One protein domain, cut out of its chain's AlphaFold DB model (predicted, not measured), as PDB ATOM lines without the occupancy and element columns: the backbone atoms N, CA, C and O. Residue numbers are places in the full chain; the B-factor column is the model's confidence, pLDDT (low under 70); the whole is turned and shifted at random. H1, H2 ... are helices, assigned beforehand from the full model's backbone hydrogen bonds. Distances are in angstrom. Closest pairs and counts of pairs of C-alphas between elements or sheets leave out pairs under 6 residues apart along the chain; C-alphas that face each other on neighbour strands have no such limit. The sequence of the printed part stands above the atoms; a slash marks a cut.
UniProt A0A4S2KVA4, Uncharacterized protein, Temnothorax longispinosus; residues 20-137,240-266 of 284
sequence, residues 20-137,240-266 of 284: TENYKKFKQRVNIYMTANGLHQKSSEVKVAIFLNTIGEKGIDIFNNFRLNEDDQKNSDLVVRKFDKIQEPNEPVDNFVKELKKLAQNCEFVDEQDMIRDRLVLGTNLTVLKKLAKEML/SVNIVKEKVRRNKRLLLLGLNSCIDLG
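Overview. This is residues 20 to 137 and 240 to 266 of the 284 residues of an uncharacterized protein of Temnothorax longispinosus (UniProt A0A4S2KVA4). Two loosely joined groups of helices lie one beyond the other along the longest axis: H1 to H5 make one lobe, and H6 to H9 make the other. In the first lobe H2 is in the middle, with H1 and H5 packed on different parts of it and H3 beyond its last residues; in the second, H6 and H7 cross, and H8 and H9 extend farther out. Residues 84 to 92 lead from the first lobe to the second, and residues 251 to 258 lead back to H10, which packs on H3. The printed part has 145 residues with ten named helices, H1 to H10 in chain order, and no named strand; the class is all helix, and the packing of the helices is mostly crossed. The whole is compact, with a radius of gyration of the C-alphas of 16.3 A, yet elongated in outline, with spans of 48 by 30 by 29 A.

Arrangement. Begin with the longest helix, H1, residues 20 to 36. With residues 26 to 30 alone it only just touches H2, residues 44 to 55, with 3 pairs of C-alphas within 8 A; the closest are those of Val 30 and Phe 51, 7.0 A apart. H1 and H2 run opposite ways at a steep tilt of 48 degrees. Look next at residues 44 to 48 of H2, which touch H5, residues 76 to 83: the closest C-alphas, of Ser 44 and Ser 76, are 5.1 A apart. H2 and H5 run the same way at a tilt of 37 degrees, only just steep. H4, residues 70 to 73, and H5 touch only at the corner, and only just, with 3 pairs within 8 A; their closest C-alphas are those of Gln 73 and Val 79, at 6.7 A. H3, residues 57 to 65, is close to H2 but not clearly touching, with the C-alphas of Leu 52 and Ile 60 closest at 5.9 A. From H3 step to H10, residues 259 to 264. They touch with 11 pairs of C-alphas within 8 A, the closest being Lys 58 and Asp 264 at 5.0 A, and run opposite ways at a steep tilt of 43 degrees. H10 also only just touches residues 103 to 104 of H6, residues 93 to 104, with 3 pairs within 8 A; the closest C-alphas are those of Leu 103 and Leu 259, at 5.6 A. H6 touches H7, residues 112 to 123, at a steep tilt of 49 degrees, opposite ways, with the C-alphas of Leu 100 and Ile 116 closest at 6.4 A. H8, residues 126 to 137, is close to H7 but not clearly touching, with the C-alphas of Val 121 and Leu 129 closest at 7.1 A. H9, residues 240 to 250, is also close to H7 but not clearly touching, with the C-alphas of Asp 118 and Val 248 closest at 7.6 A; H8 and H9 are near each other. H1 is apart from H6, H7, H8 and H9. Each O i to N i+4 pair is within hydrogen-bond range in H1, H2 and H5 to H10, but 3 of 5 are in H3, and H4 is too short for such a pair.

Along the chain. Find C-alpha 20 at (106.069, 184.168, -6.368); from there H1 runs 24.1 A to C-alpha 36 at (83.959, 188.996, -14.739). H2 measures 16.6 A from first to last C-alpha, H3 12.7 A and H5 10.7 A. Farther along the chain H6 measures 16.2 A from first to last C-alpha, H7 15.8 A, H8 16.0 A and H9 15.2 A. H10 ends at C-alpha 264, at (106.684, 170.318, -11.534).

Size, cuts and confidence. The two C-alphas farthest apart, those of Asn 37 and Leu 137, are 49.7 A apart. Residues 138 to 239 are cut out, and C-alphas 137 and 240 are 10.4 A apart across this cut. Of the links that are printed whole, none is long; those from H2 to H3, H3 to H4, H4 to H5 and H7 to H8 are tight. The mean pLDDT of the printed part is 70.2, and 59 residues are under 70, among them 125 to 137 and 240 to 266; H9 has a mean of 36.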
ATOM      1  N   THR A  20     106.942 183.538  -7.358       60.09
ATOM      2  CA  THR A  20     106.069 184.168  -6.368       60.09
ATOM      3  C   THR A  20     105.153 185.204  -6.982       60.09
ATOM      4  O   THR A  20     103.955 185.228  -6.714       60.09
ATOM      5  N   GLU A  21     105.737 186.115  -7.750       65.12
ATOM      6  CA  GLU A  21     105.014 187.235  -8.323       65.12
ATOM      7  C   GLU A  21     104.116 186.745  -9.462       65.12
ATOM      8  O   GLU A  21     102.983 187.204  -9.595       65.12
ATOM      9  N   ASN A  22     104.571 185.729 -10.200       69.31
ATOM     10  CA  ASN A  22     103.784 184.995 -11.186       69.31
ATOM     11  C   ASN A  22     102.579 184.293 -10.532       69.31
ATOM     12  O   ASN A  22     101.473 184.399 -11.058       69.31
ATOM     13  N   TYR A  23     102.738 183.680  -9.352       76.25
ATOM     14  CA  TYR A  23     101.656 183.027  -8.605       76.25
ATOM     15  C   TYR A  23     100.663 184.020  -7.971       76.25
ATOM     16  O   TYR A  23      99.451 183.813  -8.049       76.25
ATOM     17  N   LYS A  24     101.131 185.156  -7.429       76.69
ATOM     18  CA  LYS A  24     100.240 186.266  -7.022       76.69
ATOM     19  C   LYS A  24      99.400 186.747  -8.209       76.69
ATOM     20  O   LYS A  24      98.175 186.816  -8.111       76.69
ATOM     21  N   LYS A  25     100.050 187.028  -9.345       78.31
ATOM     22  CA  LYS A  25      99.400 187.459 -10.596       78.31
ATOM     23  C   LYS A  25      98.503 186.377 -11.194       78.31
ATOM     24  O   LYS A  25      97.520 186.708 -11.845       78.31
ATOM     25  N   PHE A  26      98.810 185.098 -10.995       84.69
ATOM     26  CA  PHE A  26      97.948 183.977 -11.363       84.69
ATOM     27  C   PHE A  26      96.656 183.998 -10.539       84.69
ATOM     28  O   PHE A  26      95.590 184.165 -11.123       84.69
ATOM     29  N   LYS A  27      96.732 183.971  -9.198       84.88
ATOM     30  CA  LYS A  27      95.533 184.057  -8.341       84.88
ATOM     31  C   LYS A  27      94.712 185.319  -8.611       84.88
ATOM     32  O   LYS A  27      93.486 185.259  -8.637       84.88
ATOM     33  N   GLN A  28      95.370 186.451  -8.874       84.88
ATOM     34  CA  GLN A  28      94.697 187.685  -9.276       84.88
ATOM     35  C   GLN A  28      93.973 187.537 -10.628       84.88
ATOM     36  O   GLN A  28      92.802 187.901 -10.715       84.88
ATOM     37  N   ARG A  29      94.619 186.968 -11.660       83.50
ATOM     38  CA  ARG A  29      93.994 186.685 -12.968       83.50
ATOM     39  C   ARG A  29      92.803 185.731 -12.843       83.50
ATOM     40  O   ARG A  29      91.754 186.022 -13.409       83.50
ATOM     41  N   VAL A  30      92.933 184.649 -12.073       84.38
ATOM     42  CA  VAL A  30      91.846 183.683 -11.833       84.38
ATOM     43  C   VAL A  30      90.669 184.343 -11.118       84.38
ATOM     44  O   VAL A  30      89.533 184.181 -11.556       84.38
ATOM     45  N   ASN A  31      90.912 185.151 -10.081       87.25
ATOM     46  CA  ASN A  31      89.838 185.856  -9.379       87.25
ATOM     47  C   ASN A  31      89.138 186.902 -10.274       87.25
ATOM     48  O   ASN A  31      87.910 186.978 -10.296       87.25
ATOM     49  N   ILE A  32      89.893 187.667 -11.072       87.62
ATOM     50  CA  ILE A  32      89.329 188.586 -12.078       87.62
ATOM     51  C   ILE A  32      88.464 187.817 -13.088       87.62
ATOM     52  O   ILE A  32      87.328 188.216 -13.339       87.62
ATOM     53  N   TYR A  33      88.950 186.689 -13.613       85.81
ATOM     54  CA  TYR A  33      88.208 185.830 -14.539       85.81
ATOM     55  C   TYR A  33      86.923 185.261 -13.912       85.81
ATOM     56  O   TYR A  33      85.856 185.332 -14.525       85.81
ATOM     57  N   MET A  34      86.989 184.765 -12.671       87.56
ATOM     58  CA  MET A  34      85.821 184.269 -11.930       87.56
ATOM     59  C   MET A  34      84.807 185.374 -11.597       87.56
ATOM     60  O   MET A  34      83.603 185.120 -11.540       87.56
ATOM     61  N   THR A  35      85.276 186.605 -11.391       90.25
ATOM     62  CA  THR A  35      84.420 187.763 -11.114       90.25
ATOM     63  C   THR A  35      83.706 188.203 -12.393       90.25
ATOM     64  O   THR A  35      82.477 188.196 -12.433       90.25
ATOM     65  N   ALA A  36      84.462 188.484 -13.461       88.12
ATOM     66  CA  ALA A  36      83.959 188.996 -14.739       88.12
ATOM     67  C   ALA A  36      82.964 188.053 -15.443       88.12
ATOM     68  O   ALA A  36      82.039 188.521 -16.094       88.12
ATOM     69  N   ASN A  37      83.124 186.735 -15.282       88.56
ATOM     70  CA  ASN A  37      82.237 185.725 -15.874       88.56
ATOM     71  C   ASN A  37      81.150 185.210 -14.902       88.56
ATOM     72  O   ASN A  37      80.512 184.195 -15.175       88.56
ATOM     73  N   GLY A  38      80.969 185.830 -13.726       87.00
ATOM     74  CA  GLY A  38      79.985 185.392 -12.718       87.00
ATOM     75  C   GLY A  38      80.290 184.047 -12.031       87.00
ATOM     76  O   GLY A  38      79.536 183.594 -11.171       87.00
ATOM     77  N   LEU A  39      81.412 183.399 -12.368       86.94
ATOM     78  CA  LEU A  39      81.788 182.062 -11.889       86.94
ATOM     79  C   LEU A  39      82.087 182.022 -10.378       86.94
ATOM     80  O   LEU A  39      82.017 180.959  -9.765       86.94
ATOM     81  N   HIS A  40      82.318 183.177  -9.748       84.12
ATOM     82  CA  HIS A  40      82.391 183.325  -8.291       84.12
ATOM     83  C   HIS A  40      81.126 182.826  -7.554       84.12
ATOM     84  O   HIS A  40      81.211 182.476  -6.377       84.12
ATOM     85  N   GLN A  41      79.980 182.712  -8.238       87.12
ATOM     86  CA  GLN A  41      78.719 182.183  -7.692       87.12
ATOM     87  C   GLN A  41      78.516 180.676  -7.945       87.12
ATOM     88  O   GLN A  41      77.549 180.096  -7.459       87.12
ATOM     89  N   LYS A  42      79.405 180.017  -8.702       92.12
ATOM     90  CA  LYS A  42      79.331 178.568  -8.968       92.12
ATOM     91  C   LYS A  42      79.778 177.743  -7.751       92.12
ATOM     92  O   LYS A  42      80.353 178.276  -6.793       92.12
ATOM     93  N   SER A  43      79.505 176.437  -7.804       93.62
ATOM     94  CA  SER A  43      79.902 175.471  -6.774       93.62
ATOM     95  C   SER A  43      81.418 175.459  -6.547       93.62
ATOM     96  O   SER A  43      82.208 175.860  -7.406       93.62
ATOM     97  N   SER A  44      81.820 174.997  -5.361       92.50
ATOM     98  CA  SER A  44      83.229 174.918  -4.958       92.50
ATOM     99  C   SER A  44      84.032 173.999  -5.899       92.50
ATOM    100  O   SER A  44      85.091 174.383  -6.385       92.50
ATOM    101  N   GLU A  45      83.439 172.874  -6.303       93.62
ATOM    102  CA  GLU A  45      83.966 171.930  -7.297       93.62
ATOM    103  C   GLU A  45      84.252 172.582  -8.665       93.62
ATOM    104  O   GLU A  45      85.343 172.433  -9.213       93.62
ATOM    105  N   VAL A  46      83.324 173.391  -9.192       91.44
ATOM    106  CA  VAL A  46      83.531 174.120 -10.459       91.44
ATOM    107  C   VAL A  46      84.657 175.152 -10.330       91.44
ATOM    108  O   VAL A  46      85.419 175.350 -11.277       91.44
ATOM    109  N   LYS A  47      84.817 175.785  -9.160       91.75
ATOM    110  CA  LYS A  47      85.938 176.704  -8.893       91.75
ATOM    111  C   LYS A  47      87.278 175.970  -8.845       91.75
ATOM    112  O   LYS A  47      88.233 176.474  -9.434       91.75
ATOM    113  N   VAL A  48      87.339 174.781  -8.237       92.19
ATOM    114  CA  VAL A  48      88.531 173.913  -8.279       92.19
ATOM    115  C   VAL A  48      88.859 173.519  -9.718       92.19
ATOM    116  O   VAL A  48      89.994 173.707 -10.143       92.19
ATOM    117  N   ALA A  49      87.878 173.067 -10.503       90.88
ATOM    118  CA  ALA A  49      88.092 172.698 -11.903       90.88
ATOM    119  C   ALA A  49      88.638 173.869 -12.746       90.88
ATOM    120  O   ALA A  49      89.569 173.686 -13.530       90.88
ATOM    121  N   ILE A  50      88.124 175.092 -12.550       89.06
ATOM    122  CA  ILE A  50      88.657 176.309 -13.191       89.06
ATOM    123  C   ILE A  50      90.086 176.607 -12.712       89.06
ATOM    124  O   ILE A  50      90.946 176.937 -13.531       89.06
ATOM    125  N   PHE A  51      90.360 176.500 -11.409       89.12
ATOM    126  CA  PHE A  51      91.693 176.739 -10.850       89.12
ATOM    127  C   PHE A  51      92.717 175.761 -11.441       89.12
ATOM    128  O   PHE A  51      93.705 176.204 -12.017       89.12
ATOM    129  N   LEU A  52      92.441 174.453 -11.387       88.69
ATOM    130  CA  LEU A  52      93.307 173.391 -11.910       88.69
ATOM    131  C   LEU A  52      93.560 173.533 -13.420       88.69
ATOM    132  O   LEU A  52      94.706 173.507 -13.860       88.69
ATOM    133  N   ASN A  53      92.515 173.799 -14.208       87.12
ATOM    134  CA  ASN A  53      92.638 174.028 -15.650       87.12
ATOM    135  C   ASN A  53      93.462 175.296 -15.982       87.12
ATOM    136  O   ASN A  53      94.132 175.351 -17.008       87.12
ATOM    137  N   THR A  54      93.464 176.323 -15.124       84.12
ATOM    138  CA  THR A  54      94.221 177.571 -15.369       84.12
ATOM    139  C   THR A  54      95.660 177.556 -14.831       84.12
ATOM    140  O   THR A  54      96.488 178.328 -15.324       84.12
ATOM    141  N   ILE A  55      95.994 176.686 -13.866       81.38
ATOM    142  CA  ILE A  55      97.386 176.463 -13.421       81.38
ATOM    143  C   ILE A  55      98.150 175.476 -14.328       81.38
ATOM    144  O   ILE A  55      99.373 175.568 -14.420       81.38
ATOM    145  N   GLY A  56      97.443 174.593 -15.046       81.56
ATOM    146  CA  GLY A  56      98.001 173.659 -16.036       81.56
ATOM    147  C   GLY A  56      98.379 172.281 -15.475       81.56
ATOM    148  O   GLY A  56      98.181 172.008 -14.298       81.56
ATOM    149  N   GLU A  57      98.941 171.413 -16.323       80.75
ATOM    150  CA  GLU A  57      99.298 170.001 -16.033       80.75
ATOM    151  C   GLU A  57     100.156 169.861 -14.768       80.75
ATOM    152  O   GLU A  57      99.741 169.290 -13.767       80.75
ATOM    153  N   LYS A  58     101.293 170.553 -14.784       72.75
ATOM    154  CA  LYS A  58     102.234 170.751 -13.676       72.75
ATOM    155  C   LYS A  58     101.572 171.334 -12.415       72.75
ATOM    156  O   LYS A  58     102.099 171.234 -11.315       72.75
ATOM    157  N   GLY A  59     100.427 171.994 -12.588       80.38
ATOM    158  CA  GLY A  59      99.534 172.481 -11.544       80.38
ATOM    159  C   GLY A  59      98.688 171.377 -10.888       80.38
ATOM    160  O   GLY A  59      98.427 171.409  -9.687       80.38
ATOM    161  N   ILE A  60      98.274 170.390 -11.683       83.94
ATOM    162  CA  ILE A  60      97.459 169.229 -11.304       83.94
ATOM    163  C   ILE A  60      98.317 168.159 -10.609       83.94
ATOM    164  O   ILE A  60      97.865 167.569  -9.629       83.94
ATOM    165  N   ASP A  61      99.573 167.969 -11.020       81.12
ATOM    166  CA  ASP A  61     100.510 167.035 -10.368       81.12
ATOM    167  C   ASP A  61     100.674 167.330  -8.864       81.12
ATOM    168  O   ASP A  61     100.656 166.434  -8.016       81.12
ATOM    169  N   ILE A  62     100.727 168.611  -8.503       81.31
ATOM    170  CA  ILE A  62     100.767 169.104  -7.118       81.31
ATOM    171  C   ILE A  62      99.493 168.727  -6.359       81.31
ATOM    172  O   ILE A  62      99.554 168.275  -5.217       81.31
ATOM    173  N   PHE A  63      98.337 168.939  -6.991       84.69
ATOM    174  CA  PHE A  63      97.029 168.679  -6.404       84.69
ATOM    175  C   PHE A  63      96.858 167.189  -6.093       84.69
ATOM    176  O   PHE A  63      96.476 166.830  -4.979       84.69
ATOM    177  N   ASN A  64      97.270 166.326  -7.025       86.19
ATOM    178  CA  ASN A  64      97.331 164.878  -6.830       86.19
ATOM    179  C   ASN A  64      98.262 164.511  -5.655       86.19
ATOM    180  O   ASN A  64      97.922 163.679  -4.809       86.19
ATOM    181  N   ASN A  65      99.411 165.186  -5.542       84.19
ATOM    182  CA  ASN A  65     100.358 165.007  -4.439       84.19
ATOM    183  C   ASN A  65      99.827 165.460  -3.060       84.19
ATOM    184  O   ASN A  65     100.368 165.015  -2.046       84.19
ATOM    185  N   PHE A  66      98.759 166.268  -2.972       83.75
ATOM    186  CA  PHE A  66      98.138 166.622  -1.683       83.75
ATOM    187  C   PHE A  66      97.362 165.470  -1.026       83.75
ATOM    188  O   PHE A  66      97.099 165.548   0.174       83.75
ATOM    189  N   ARG A  67      96.997 164.418  -1.779       85.38
ATOM    190  CA  ARG A  67      96.275 163.221  -1.285       85.38
ATOM    191  C   ARG A  67      94.997 163.538  -0.484       85.38
ATOM    192  O   ARG A  67      94.718 162.910   0.535       85.38
ATOM    193  N   LEU A  68      94.235 164.525  -0.952       87.56
ATOM    194  CA  LEU A  68      92.933 164.902  -0.390       87.56
ATOM    195  C   LEU A  68      91.870 163.821  -0.668       87.56
ATOM    196  O   LEU A  68      91.916 163.159  -1.707       87.56
ATOM    197  N   ASN A  69      90.887 163.675   0.225       92.50
ATOM    198  CA  ASN A  69      89.679 162.874  -0.031       92.50
ATOM    199  C   ASN A  69      88.744 163.579  -1.039       92.50
ATOM    200  O   ASN A  69      88.956 164.740  -1.381       92.50
ATOM    201  N   GLU A  70      87.710 162.887  -1.522       90.75
ATOM    202  CA  GLU A  70      86.833 163.393  -2.590       90.75
ATOM    203  C   GLU A  70      86.063 164.679  -2.242       90.75
ATOM    204  O   GLU A  70      85.767 165.462  -3.146       90.75
ATOM    205  N   ASP A  71      85.745 164.917  -0.969       91.50
ATOM    206  CA  ASP A  71      85.040 166.127  -0.530       91.50
ATOM    207  C   ASP A  71      86.007 167.313  -0.395       91.50
ATOM    208  O   ASP A  71      85.735 168.416  -0.876       91.50
ATOM    209  N   ASP A  72      87.193 167.070   0.170       92.19
ATOM    210  CA  ASP A  72      88.274 168.051   0.269       92.19
ATOM    211  C   ASP A  72      88.815 168.458  -1.112       92.19
ATOM    212  O   ASP A  72      89.130 169.630  -1.329       92.19
ATOM    213  N   GLN A  73      88.863 167.530  -2.075       91.12
ATOM    214  CA  GLN A  73      89.186 167.819  -3.478       91.12
ATOM    215  C   GLN A  73      88.190 168.797  -4.117       91.12
ATOM    216  O   GLN A  73      88.580 169.594  -4.968       91.12
ATOM    217  N   LYS A  74      86.919 168.780  -3.698       92.94
ATOM    218  CA  LYS A  74      85.868 169.684  -4.196       92.94
ATOM    219  C   LYS A  74      85.851 171.029  -3.460       92.94
ATOM    220  O   LYS A  74      85.132 171.939  -3.871       92.94
ATOM    221  N   ASN A  75      86.632 171.192  -2.392       93.56
ATOM    222  CA  ASN A  75      86.634 172.382  -1.545       93.56
ATOM    223  C   ASN A  75      87.653 173.437  -2.021       93.56
ATOM    224  O   ASN A  75      88.813 173.439  -1.614       93.56
ATOM    225  N   SER A  76      87.196 174.393  -2.836       90.62
ATOM    226  CA  SER A  76      88.004 175.489  -3.390       90.62
ATOM    227  C   SER A  76      88.831 176.260  -2.357       90.62
ATOM    228  O   SER A  76      89.957 176.648  -2.669       90.62
ATOM    229  N   ASP A  77      88.316 176.492  -1.146       89.12
ATOM    230  CA  ASP A  77      89.049 177.244  -0.122       89.12
ATOM    231  C   ASP A  77      90.172 176.402   0.495       89.12
ATOM    232  O   ASP A  77      91.270 176.911   0.726       89.12
ATOM    233  N   LEU A  78      89.932 175.107   0.725       88.75
ATOM    234  CA  LEU A  78      90.959 174.182   1.207       88.75
ATOM    235  C   LEU A  78      92.035 173.944   0.145       88.75
ATOM    236  O   LEU A  78      93.223 174.031   0.450       88.75
ATOM    237  N   VAL A  79      91.640 173.711  -1.107       87.56
ATOM    238  CA  VAL A  79      92.570 173.506  -2.226       87.56
ATOM    239  C   VAL A  79      93.496 174.714  -2.379       87.56
ATOM    240  O   VAL A  79      94.717 174.550  -2.375       87.56
ATOM    241  N   VAL A  80      92.955 175.938  -2.401       86.50
ATOM    242  CA  VAL A  80      93.777 177.159  -2.456       86.50
ATOM    243  C   VAL A  80      94.671 177.300  -1.216       86.50
ATOM    244  O   VAL A  80      95.830 177.677  -1.369       86.50
ATOM    245  N   ARG A  81      94.215 176.930  -0.006       84.12
ATOM    246  CA  ARG A  81      95.066 176.904   1.208       84.12
ATOM    247  C   ARG A  81      96.217 175.898   1.129       84.12
ATOM    248  O   ARG A  81      97.302 176.216   1.619       84.12
ATOM    249  N   LYS A  82      96.020 174.727   0.506       84.81
ATOM    250  CA  LYS A  82      97.093 173.742   0.270       84.81
ATOM    251  C   LYS A  82      98.150 174.292  -0.691       84.81
ATOM    252  O   LYS A  82      99.331 174.269  -0.347       84.81
ATOM    253  N   PHE A  83      97.746 174.866  -1.831       83.81
ATOM    254  CA  PHE A  83      98.668 175.556  -2.753       83.81
ATOM    255  C   PHE A  83      99.374 176.751  -2.090       83.81
ATOM    256  O   PHE A  83     100.569 176.962  -2.294       83.81
ATOM    257  N   ASP A  84      98.664 177.496  -1.242       81.88
ATOM    258  CA  ASP A  84      99.207 178.603  -0.452       81.88
ATOM    259  C   ASP A  84     100.040 178.153   0.760       81.88
ATOM    260  O   ASP A  84     100.573 179.021   1.457       81.88
ATOM    261  N   LYS A  85     100.162 176.842   1.026       82.62
ATOM    262  CA  LYS A  85     100.815 176.211   2.191       82.62
ATOM    263  C   LYS A  85     100.568 176.981   3.497       82.62
ATOM    264  O   LYS A  85     101.497 177.439   4.163       82.62
ATOM    265  N   ILE A  86      99.296 177.158   3.837       78.75
ATOM    266  CA  ILE A  86      98.847 177.729   5.116       78.75
ATOM    267  C   ILE A  86      98.737 176.600   6.160       78.75
ATOM    268  O   ILE A  86      98.476 175.452   5.801       78.75
ATOM    269  N   GLN A  87      98.988 176.915   7.432       78.06
ATOM    270  CA  GLN A  87      98.810 176.014   8.575       78.06
ATOM    271  C   GLN A  87      97.326 175.676   8.747       78.06
ATOM    272  O   GLN A  87      96.486 176.580   8.778       78.06
ATOM    273  N   GLU A  88      96.992 174.396   8.889       82.06
ATOM    274  CA  GLU A  88      95.592 173.993   9.029       82.06
ATOM    275  C   GLU A  88      95.009 174.345  10.409       82.06
ATOM    276  O   GLU A  88      95.741 174.430  11.403       82.06
ATOM    277  N   PRO A  89      93.678 174.530  10.519       78.81
ATOM    278  CA  PRO A  89      93.017 174.689  11.806       78.81
ATOM    279  C   PRO A  89      93.363 173.528  12.749       78.81
ATOM    280  O   PRO A  89      93.031 172.375  12.484       78.81
ATOM    281  N   ASN A  90      93.997 173.858  13.877       80.25
ATOM    282  CA  ASN A  90      94.490 172.928  14.902       80.25
ATOM    283  C   ASN A  90      95.728 172.080  14.522       80.25
ATOM    284  O   ASN A  90      96.096 171.191  15.286       80.25
ATOM    285  N   GLU A  91      96.426 172.361  13.413       81.69
ATOM    286  CA  GLU A  91      97.732 171.747  13.117       81.69
ATOM    287  C   GLU A  91      98.807 172.234  14.116       81.69
ATOM    288  O   GLU A  91      99.027 173.445  14.226       81.69
ATOM    289  N   PRO A  92      99.525 171.339  14.829       81.56
ATOM    290  CA  PRO A  92     100.647 171.731  15.682       81.56
ATOM    291  C   PRO A  92     101.760 172.426  14.890       81.56
ATOM    292  O   PRO A  92     102.115 171.990  13.793       81.56
ATOM    293  N   VAL A  93     102.355 173.476  15.466       78.38
ATOM    294  CA  VAL A  93     103.414 174.274  14.818       78.38
ATOM    295  C   VAL A  93     104.572 173.398  14.355       78.38
ATOM    296  O   VAL A  93     105.042 173.547  13.232       78.38
ATOM    297  N   ASP A  94     104.999 172.454  15.191       78.56
ATOM    298  CA  ASP A  94     106.147 171.593  14.908       78.56
ATOM    299  C   ASP A  94     105.892 170.663  13.720       78.56
ATOM    300  O   ASP A  94     106.805 170.405  12.939       78.56
ATOM    301  N   ASN A  95     104.643 170.224  13.522       83.06
ATOM    302  CA  ASN A  95     104.247 169.472  12.333       83.06
ATOM    303  C   ASN A  95     104.300 170.369  11.091       83.06
ATOM    304  O   ASN A  95     104.925 169.993  10.101       83.06
ATOM    305  N   PHE A  96     103.753 171.585  11.167       80.25
ATOM    306  CA  PHE A  96     103.808 172.538  10.058       80.25
ATOM    307  C   PHE A  96     105.261 172.880   9.670       80.25
ATOM    308  O   PHE A  96     105.622 172.802   8.495       80.25
ATOM    309  N   VAL A  97     106.129 173.165  10.651       78.38
ATOM    310  CA  VAL A  97     107.574 173.407  10.469       78.38
ATOM    311  C   VAL A  97     108.289 172.175   9.903       78.38
ATOM    312  O   VAL A  97     109.144 172.315   9.028       78.38
ATOM    313  N   LYS A  98     107.949 170.967  10.363       83.00
ATOM    314  CA  LYS A  98     108.511 169.706   9.856       83.00
ATOM    315  C   LYS A  98     108.135 169.466   8.394       83.00
ATOM    316  O   LYS A  98     109.002 169.072   7.617       83.00
ATOM    317  N   GLU A  99     106.900 169.764   7.996       80.38
ATOM    318  CA  GLU A  99     106.496 169.728   6.588       80.38
ATOM    319  C   GLU A  99     107.179 170.830   5.763       80.38
ATOM    320  O   GLU A  99     107.608 170.557   4.646       80.38
ATOM    321  N   LEU A 100     107.365 172.047   6.296       78.19
ATOM    322  CA  LEU A 100     108.155 173.082   5.611       78.19
ATOM    323  C   LEU A 100     109.611 172.643   5.379       78.19
ATOM    324  O   LEU A 100     110.129 172.865   4.289       78.19
ATOM    325  N   LYS A 101     110.242 171.970   6.351       77.12
ATOM    326  CA  LYS A 101     111.598 171.404   6.216       77.12
ATOM    327  C   LYS A 101     111.664 170.267   5.192       77.12
ATOM    328  O   LYS A 101     112.511 170.307   4.311       77.12
ATOM    329  N   LYS A 102     110.747 169.290   5.248       79.69
ATOM    330  CA  LYS A 102     110.648 168.208   4.239       79.69
ATOM    331  C   LYS A 102     110.509 168.739   2.816       79.69
ATOM    332  O   LYS A 102     111.060 168.166   1.883       79.69
ATOM    333  N   LEU A 103     109.726 169.804   2.651       71.81
ATOM    334  CA  LEU A 103     109.603 170.491   1.377       71.81
ATOM    335  C   LEU A 103     110.961 171.122   1.022       71.81
ATOM    336  O   LEU A 103     111.532 170.784  -0.010       71.81
ATOM    337  N   ALA A 104     111.514 171.979   1.886       70.69
ATOM    338  CA  ALA A 104     112.743 172.730   1.613       70.69
ATOM    339  C   ALA A 104     113.973 171.861   1.279       70.69
ATOM    340  O   ALA A 104     114.794 172.284   0.470       70.69
ATOM    341  N   GLN A 105     114.055 170.632   1.806       64.94
ATOM    342  CA  GLN A 105     115.106 169.647   1.506       64.94
ATOM    343  C   GLN A 105     115.328 169.367   0.008       64.94
ATOM    344  O   GLN A 105     116.427 168.969  -0.366       64.94
ATOM    345  N   ASN A 106     114.319 169.574  -0.846       54.94
ATOM    346  CA  ASN A 106     114.415 169.350  -2.294       54.94
ATOM    347  C   ASN A 106     114.568 170.659  -3.103       54.94
ATOM    348  O   ASN A 106     114.196 170.701  -4.276       54.94
ATOM    349  N   CYS A 107     115.078 171.734  -2.489       54.28
ATOM    350  CA  CYS A 107     115.279 173.037  -3.131       54.28
ATOM    351  C   CYS A 107     116.685 173.613  -2.922       54.28
ATOM    352  O   CYS A 107     117.222 173.630  -1.819       54.28
ATOM    353  N   GLU A 108     117.219 174.220  -3.981       58.59
ATOM    354  CA  GLU A 108     118.502 174.933  -4.004       58.59
ATOM    355  C   GLU A 108     118.372 176.356  -3.411       58.59
ATOM    356  O   GLU A 108     118.629 177.365  -4.071       58.59
ATOM    357  N   PHE A 109     117.905 176.469  -2.162       59.94
ATOM    358  CA  PHE A 109     117.809 177.762  -1.478       59.94
ATOM    359  C   PHE A 109     119.179 178.243  -0.985       59.94
ATOM    360  O   PHE A 109     119.888 177.521  -0.291       59.94
ATOM    361  N   VAL A 110     119.512 179.507  -1.276       65.75
ATOM    362  CA  VAL A 110     120.742 180.165  -0.784       65.75
ATOM    363  C   VAL A 110     120.742 180.299   0.746       65.75
ATOM    364  O   VAL A 110     121.793 180.187   1.369       65.75
ATOM    365  N   ASP A 111     119.566 180.495   1.351       70.12
ATOM    366  CA  ASP A 111     119.338 180.326   2.790       70.12
ATOM    367  C   ASP A 111     117.997 179.602   3.001       70.12
ATOM    368  O   ASP A 111     116.916 180.171   2.830       70.12
ATOM    369  N   GLU A 112     118.069 178.313   3.335       65.81
ATOM    370  CA  GLU A 112     116.903 177.475   3.643       65.81
ATOM    371  C   GLU A 112     116.154 177.977   4.891       65.81
ATOM    372  O   GLU A 112     114.924 177.937   4.951       65.81
ATOM    373  N   GLN A 113     116.882 178.475   5.897       65.00
ATOM    374  CA  GLN A 113     116.322 178.816   7.201       65.00
ATOM    375  C   GLN A 113     115.538 180.129   7.151       65.00
ATOM    376  O   GLN A 113     114.448 180.192   7.718       65.00
ATOM    377  N   ASP A 114     116.026 181.149   6.443       62.97
ATOM    378  CA  ASP A 114     115.268 182.386   6.207       62.97
ATOM    379  C   ASP A 114     114.048 182.153   5.306       62.97
ATOM    380  O   ASP A 114     112.974 182.693   5.586       62.97
ATOM    381  N   MET A 115     114.137 181.260   4.313       67.25
ATOM    382  CA  MET A 115     112.964 180.844   3.532       67.25
ATOM    383  C   MET A 115     111.915 180.119   4.387       67.25
ATOM    384  O   MET A 115     110.722 180.408   4.261       67.25
ATOM    385  N   ILE A 116     112.323 179.237   5.306       69.19
ATOM    386  CA  ILE A 116     111.404 178.600   6.263       69.19
ATOM    387  C   ILE A 116     110.823 179.629   7.244       69.19
ATOM    388  O   ILE A 116     109.626 179.569   7.525       69.19
ATOM    389  N   ARG A 117     111.615 180.590   7.741       62.22
ATOM    390  CA  ARG A 117     111.156 181.656   8.657       62.22
ATOM    391  C   ARG A 117     110.091 182.542   8.010       62.22
ATOM    392  O   ARG A 117     109.010 182.682   8.583       62.22
ATOM    393  N   ASP A 118     110.341 183.081   6.816       63.44
ATOM    394  CA  ASP A 118     109.356 183.912   6.108       63.44
ATOM    395  C   ASP A 118     108.100 183.086   5.760       63.44
ATOM    396  O   ASP A 118     106.970 183.530   5.987       63.44
ATOM    397  N   ARG A 119     108.263 181.829   5.320       72.81
ATOM    398  CA  ARG A 119     107.141 180.916   5.033       72.81
ATOM    399  C   ARG A 119     106.325 180.544   6.277       72.81
ATOM    400  O   ARG A 119     105.111 180.362   6.152       72.81
ATOM    401  N   LEU A 120     106.949 180.479   7.456       70.12
ATOM    402  CA  LEU A 120     106.306 180.259   8.756       70.12
ATOM    403  C   LEU A 120     105.514 181.494   9.210       70.12
ATOM    404  O   LEU A 120     104.339 181.371   9.559       70.12
ATOM    405  N   VAL A 121     106.119 182.686   9.137       64.31
ATOM    406  CA  VAL A 121     105.483 183.973   9.485       64.31
ATOM    407  C   VAL A 121     104.284 184.286   8.584       64.31
ATOM    408  O   VAL A 121     103.312 184.884   9.037       64.31
ATOM    409  N   LEU A 122     104.326 183.859   7.321       66.00
ATOM    410  CA  LEU A 122     103.235 184.043   6.357       66.00
ATOM    411  C   LEU A 122     102.211 182.895   6.351       66.00
ATOM    412  O   LEU A 122     101.100 183.077   5.858       66.00
ATOM    413  N   GLY A 123     102.580 181.710   6.847       66.56
ATOM    414  CA  GLY A 123     101.739 180.507   6.832       66.56
ATOM    415  C   GLY A 123     100.951 180.239   8.114       66.56
ATOM    416  O   GLY A 123      99.980 179.493   8.054       66.56
ATOM    417  N   THR A 124     101.336 180.820   9.252       70.62
ATOM    418  CA  THR A 124     100.734 180.533  10.571       70.62
ATOM    419  C   THR A 124      99.854 181.672  11.091       70.62
ATOM    420  O   THR A 124      99.922 182.814  10.632       70.62
ATOM    421  N   ASN A 125      98.988 181.374  12.065       66.50
ATOM    422  CA  ASN A 125      98.086 182.371  12.646       66.50
ATOM    423  C   ASN A 125      98.847 183.383  13.534       66.50
ATOM    424  O   ASN A 125      99.738 183.016  14.299       66.50
ATOM    425  N   LEU A 126      98.438 184.656  13.522       56.66
ATOM    426  CA  LEU A 126      98.958 185.698  14.418       56.66
ATOM    427  C   LEU A 126      98.870 185.332  15.912       56.66
ATOM    428  O   LEU A 126      99.716 185.775  16.687       56.66
ATOM    429  N   THR A 127      97.882 184.538  16.336       58.56
ATOM    430  CA  THR A 127      97.784 184.045  17.725       58.56
ATOM    431  C   THR A 127      98.912 183.073  18.074       58.56
ATOM    432  O   THR A 127      99.475 183.146  19.164       58.56
ATOM    433  N   VAL A 128      99.277 182.207  17.127       58.91
ATOM    434  CA  VAL A 128     100.379 181.244  17.222       58.91
ATOM    435  C   VAL A 128     101.719 181.979  17.199       58.91
ATOM    436  O   VAL A 128     102.523 181.807  18.110       58.91
ATOM    437  N   LEU A 129     101.918 182.891  16.241       54.56
ATOM    438  CA  LEU A 129     103.124 183.721  16.147       54.56
ATOM    439  C   LEU A 129     103.359 184.567  17.405       54.56
ATOM    440  O   LEU A 129     104.499 184.696  17.843       54.56
ATOM    441  N   LYS A 130     102.299 185.102  18.030       50.34
ATOM    442  CA  LYS A 130     102.403 185.802  19.322       50.34
ATOM    443  C   LYS A 130     102.888 184.886  20.452       50.34
ATOM    444  O   LYS A 130     103.700 185.337  21.255       50.34
ATOM    445  N   LYS A 131     102.415 183.634  20.528       59.47
ATOM    446  CA  LYS A 131     102.878 182.663  21.539       59.47
ATOM    447  C   LYS A 131     104.351 182.313  21.332       59.47
ATOM    448  O   LYS A 131     105.145 182.571  22.229       59.47
ATOM    449  N   LEU A 132     104.715 181.890  20.120       55.62
ATOM    450  CA  LEU A 132     106.093 181.549  19.749       55.62
ATOM    451  C   LEU A 132     107.059 182.718  20.000       55.62
ATOM    452  O   LEU A 132     108.124 182.530  20.577       55.62
ATOM    453  N   ALA A 133     106.677 183.947  19.635       51.62
ATOM    454  CA  ALA A 133     107.494 185.131  19.896       51.62
ATOM    455  C   ALA A 133     107.679 185.400  21.400       51.62
ATOM    456  O   ALA A 133     108.786 185.738  21.818       51.62
ATOM    457  N   LYS A 134     106.634 185.219  22.226       48.53
ATOM    458  CA  LYS A 134     106.746 185.320  23.693       48.53
ATOM    459  C   LYS A 134     107.580 184.183  24.293       48.53
ATOM    460  O   LYS A 134     108.287 184.418  25.267       48.53
ATOM    461  N   GLU A 135     107.539 182.980  23.729       55.16
ATOM    462  CA  GLU A 135     108.343 181.835  24.177       55.16
ATOM    463  C   GLU A 135     109.827 182.025  23.832       55.16
ATOM    464  O   GLU A 135     110.655 181.992  24.739       55.16
ATOM    465  N   MET A 136     110.164 182.399  22.594       48.47
ATOM    466  CA  MET A 136     111.542 182.746  22.204       48.47
ATOM    467  C   MET A 136     112.095 183.964  22.967       48.47
ATOM    468  O   MET A 136     113.296 184.038  23.236       48.47
ATOM    469  N   LEU A 137     111.240 184.927  23.342       43.97
ATOM    470  CA  LEU A 137     111.618 186.018  24.249       43.97
ATOM    471  C   LEU A 137     111.920 185.496  25.658       43.97
ATOM    472  O   LEU A 137     112.947 185.866  26.218       43.97
ATOM    473  N   SER A 240     107.914 194.596  18.283       38.19
ATOM    474  CA  SER A 240     108.704 193.511  17.676       38.19
ATOM    475  C   SER A 240     108.008 192.895  16.457       38.19
ATOM    476  O   SER A 240     108.621 192.737  15.401       38.19
ATOM    477  N   VAL A 241     106.707 192.600  16.552       40.50
ATOM    478  CA  VAL A 241     105.895 192.106  15.426       40.50
ATOM    479  C   VAL A 241     105.777 193.157  14.318       40.50
ATOM    480  O   VAL A 241     105.730 192.796  13.144       40.50
ATOM    481  N   ASN A 242     105.770 194.449  14.642       38.34
ATOM    482  CA  ASN A 242     105.770 195.524  13.653       38.34
ATOM    483  C   ASN A 242     107.148 195.708  12.999       38.34
ATOM    484  O   ASN A 242     107.191 195.941  11.799       38.34
ATOM    485  N   ILE A 243     108.255 195.495  13.718       36.81
ATOM    486  CA  ILE A 243     109.617 195.432  13.157       36.81
ATOM    487  C   ILE A 243     109.771 194.213  12.231       36.81
ATOM    488  O   ILE A 243     110.367 194.325  11.159       36.81
ATOM    489  N   VAL A 244     109.185 193.063  12.584       38.84
ATOM    490  CA  VAL A 244     109.109 191.895  11.690       38.84
ATOM    491  C   VAL A 244     108.245 192.211  10.465       38.84
ATOM    492  O   VAL A 244     108.694 191.986   9.350       38.84
ATOM    493  N   LYS A 245     107.061 192.820  10.621       34.28
ATOM    494  CA  LYS A 245     106.219 193.253   9.485       34.28
ATOM    495  C   LYS A 245     106.884 194.323   8.612       34.28
ATOM    496  O   LYS A 245     106.660 194.325   7.408       34.28
ATOM    497  N   GLU A 246     107.695 195.211   9.180       34.19
ATOM    498  CA  GLU A 246     108.547 196.168   8.461       34.19
ATOM    499  C   GLU A 246     109.602 195.435   7.626       34.19
ATOM    500  O   GLU A 246     109.737 195.702   6.432       34.19
ATOM    501  N   LYS A 247     110.310 194.462   8.215       32.50
ATOM    502  CA  LYS A 247     111.273 193.621   7.490       32.50
ATOM    503  C   LYS A 247     110.595 192.780   6.404       32.50
ATOM    504  O   LYS A 247     111.078 192.792   5.280       32.50
ATOM    505  N   VAL A 248     109.433 192.182   6.667       35.72
ATOM    506  CA  VAL A 248     108.614 191.451   5.677       35.72
ATOM    507  C   VAL A 248     108.060 192.384   4.585       35.72
ATOM    508  O   VAL A 248     107.990 192.005   3.422       35.72
ATOM    509  N   ARG A 249     107.735 193.648   4.894       31.48
ATOM    510  CA  ARG A 249     107.386 194.666   3.880       31.48
ATOM    511  C   ARG A 249     108.573 195.045   2.990       31.48
ATOM    512  O   ARG A 249     108.355 195.387   1.826       31.48
ATOM    513  N   ARG A 250     109.802 194.987   3.515       33.69
ATOM    514  CA  ARG A 250     111.053 195.169   2.754       33.69
ATOM    515  C   ARG A 250     111.390 193.898   1.950       33.69
ATOM    516  O   ARG A 250     111.689 194.019   0.762       33.69
ATOM    517  N   ASN A 251     111.165 192.702   2.508       36.16
ATOM    518  CA  ASN A 251     111.082 191.409   1.805       36.16
ATOM    519  C   ASN A 251     109.789 191.297   0.969       36.16
ATOM    520  O   ASN A 251     109.032 190.334   1.026       36.16
ATOM    521  N   LYS A 252     109.551 192.267   0.078       34.81
ATOM    522  CA  LYS A 252     108.429 192.261  -0.882       34.81
ATOM    523  C   LYS A 252     108.572 191.180  -1.980       34.81
ATOM    524  O   LYS A 252     107.811 191.168  -2.949       34.81
ATOM    525  N   ARG A 253     109.559 190.288  -1.841       38.62
ATOM    526  CA  ARG A 253     109.958 189.198  -2.737       38.62
ATOM    527  C   ARG A 253     109.822 187.870  -1.979       38.62
ATOM    528  O   ARG A 253     110.201 187.811  -0.823       38.62
ATOM    529  N   LEU A 254     109.364 186.835  -2.684       37.16
ATOM    530  CA  LEU A 254     109.291 185.424  -2.262       37.16
ATOM    531  C   LEU A 254     108.156 185.020  -1.278       37.16
ATOM    532  O   LEU A 254     108.327 184.908  -0.075       37.16
ATOM    533  N   LEU A 255     106.981 184.709  -1.849       36.50
ATOM    534  CA  LEU A 255     105.997 183.767  -1.300       36.50
ATOM    535  C   LEU A 255     106.315 182.390  -1.886       36.50
ATOM    536  O   LEU A 255     106.151 182.194  -3.097       36.50
ATOM    537  N   LEU A 256     106.737 181.444  -1.055       41.75
ATOM    538  CA  LEU A 256     106.927 180.068  -1.503       41.75
ATOM    539  C   LEU A 256     105.581 179.386  -1.770       41.75
ATOM    540  O   LEU A 256     104.726 179.315  -0.884       41.75
ATOM    541  N   LEU A 257     105.436 178.901  -3.005       43.78
ATOM    542  CA  LEU A 257     104.438 177.921  -3.435       43.78
ATOM    543  C   LEU A 257     104.684 176.563  -2.744       43.78
ATOM    544  O   LEU A 257     105.703 176.369  -2.075       43.78
ATOM    545  N   GLY A 258     103.776 175.602  -2.942       44.75
ATOM    546  CA  GLY A 258     104.079 174.190  -2.691       44.75
ATOM    547  C   GLY A 258     105.344 173.752  -3.444       44.75
ATOM    548  O   GLY A 258     105.657 174.271  -4.511       44.75
ATOM    549  N   LEU A 259     106.124 172.825  -2.889       38.25
ATOM    550  CA  LEU A 259     107.477 172.596  -3.413       38.25
ATOM    551  C   LEU A 259     107.533 171.590  -4.568       38.25
ATOM    552  O   LEU A 259     108.281 171.815  -5.514       38.25
ATOM    553  N   ASN A 260     106.631 170.603  -4.588       39.12
ATOM    554  CA  ASN A 260     106.292 169.899  -5.827       39.12
ATOM    555  C   ASN A 260     105.868 170.912  -6.903       39.12
ATOM    556  O   ASN A 260     106.320 170.808  -8.030       39.12
ATOM    557  N   SER A 261     105.157 171.995  -6.549       45.75
ATOM    558  CA  SER A 261     104.829 173.060  -7.511       45.75
ATOM    559  C   SER A 261     106.067 173.723  -8.090       45.75
ATOM    560  O   SER A 261     106.072 174.070  -9.265       45.75
ATOM    561  N   CYS A 262     107.124 173.885  -7.297       40.19
ATOM    562  CA  CYS A 262     108.386 174.425  -7.780       40.19
ATOM    563  C   CYS A 262     109.117 173.462  -8.729       40.19
ATOM    564  O   CYS A 262     109.674 173.904  -9.731       40.19
ATOM    565  N   ILE A 263     109.092 172.159  -8.462       38.72
ATOM    566  CA  ILE A 263     109.723 171.162  -9.336       38.72
ATOM    567  C   ILE A 263     108.885 170.987 -10.610       38.72
ATOM    568  O   ILE A 263     109.371 171.249 -11.712       38.72
ATOM    569  N   ASP A 264     107.607 170.649 -10.453       43.22
ATOM    570  CA  ASP A 264     106.684 170.318 -11.534       43.22
ATOM    571  C   ASP A 264     106.503 171.514 -12.474       43.22
ATOM    572  O   ASP A 264     106.710 171.378 -13.680       43.22
ATOM    573  N   LEU A 265     106.249 172.735 -11.972       42.88
ATOM    574  CA  LEU A 265     106.104 173.915 -12.843       42.88
ATOM    575  C   LEU A 265     107.420 174.321 -13.544       42.88
ATOM    576  O   LEU A 265     107.366 175.067 -14.519       42.88
ATOM    577  N   GLY A 266     108.570 173.731 -13.194       36.94
ATOM    578  CA  GLY A 266     109.873 173.971 -13.838       36.94
ATOM    579  C   GLY A 266     110.613 175.181 -13.269       36.94
ATOM    580  O   GLY A 266     111.324 175.886 -13.984       36.94
TER     581      GLY A 266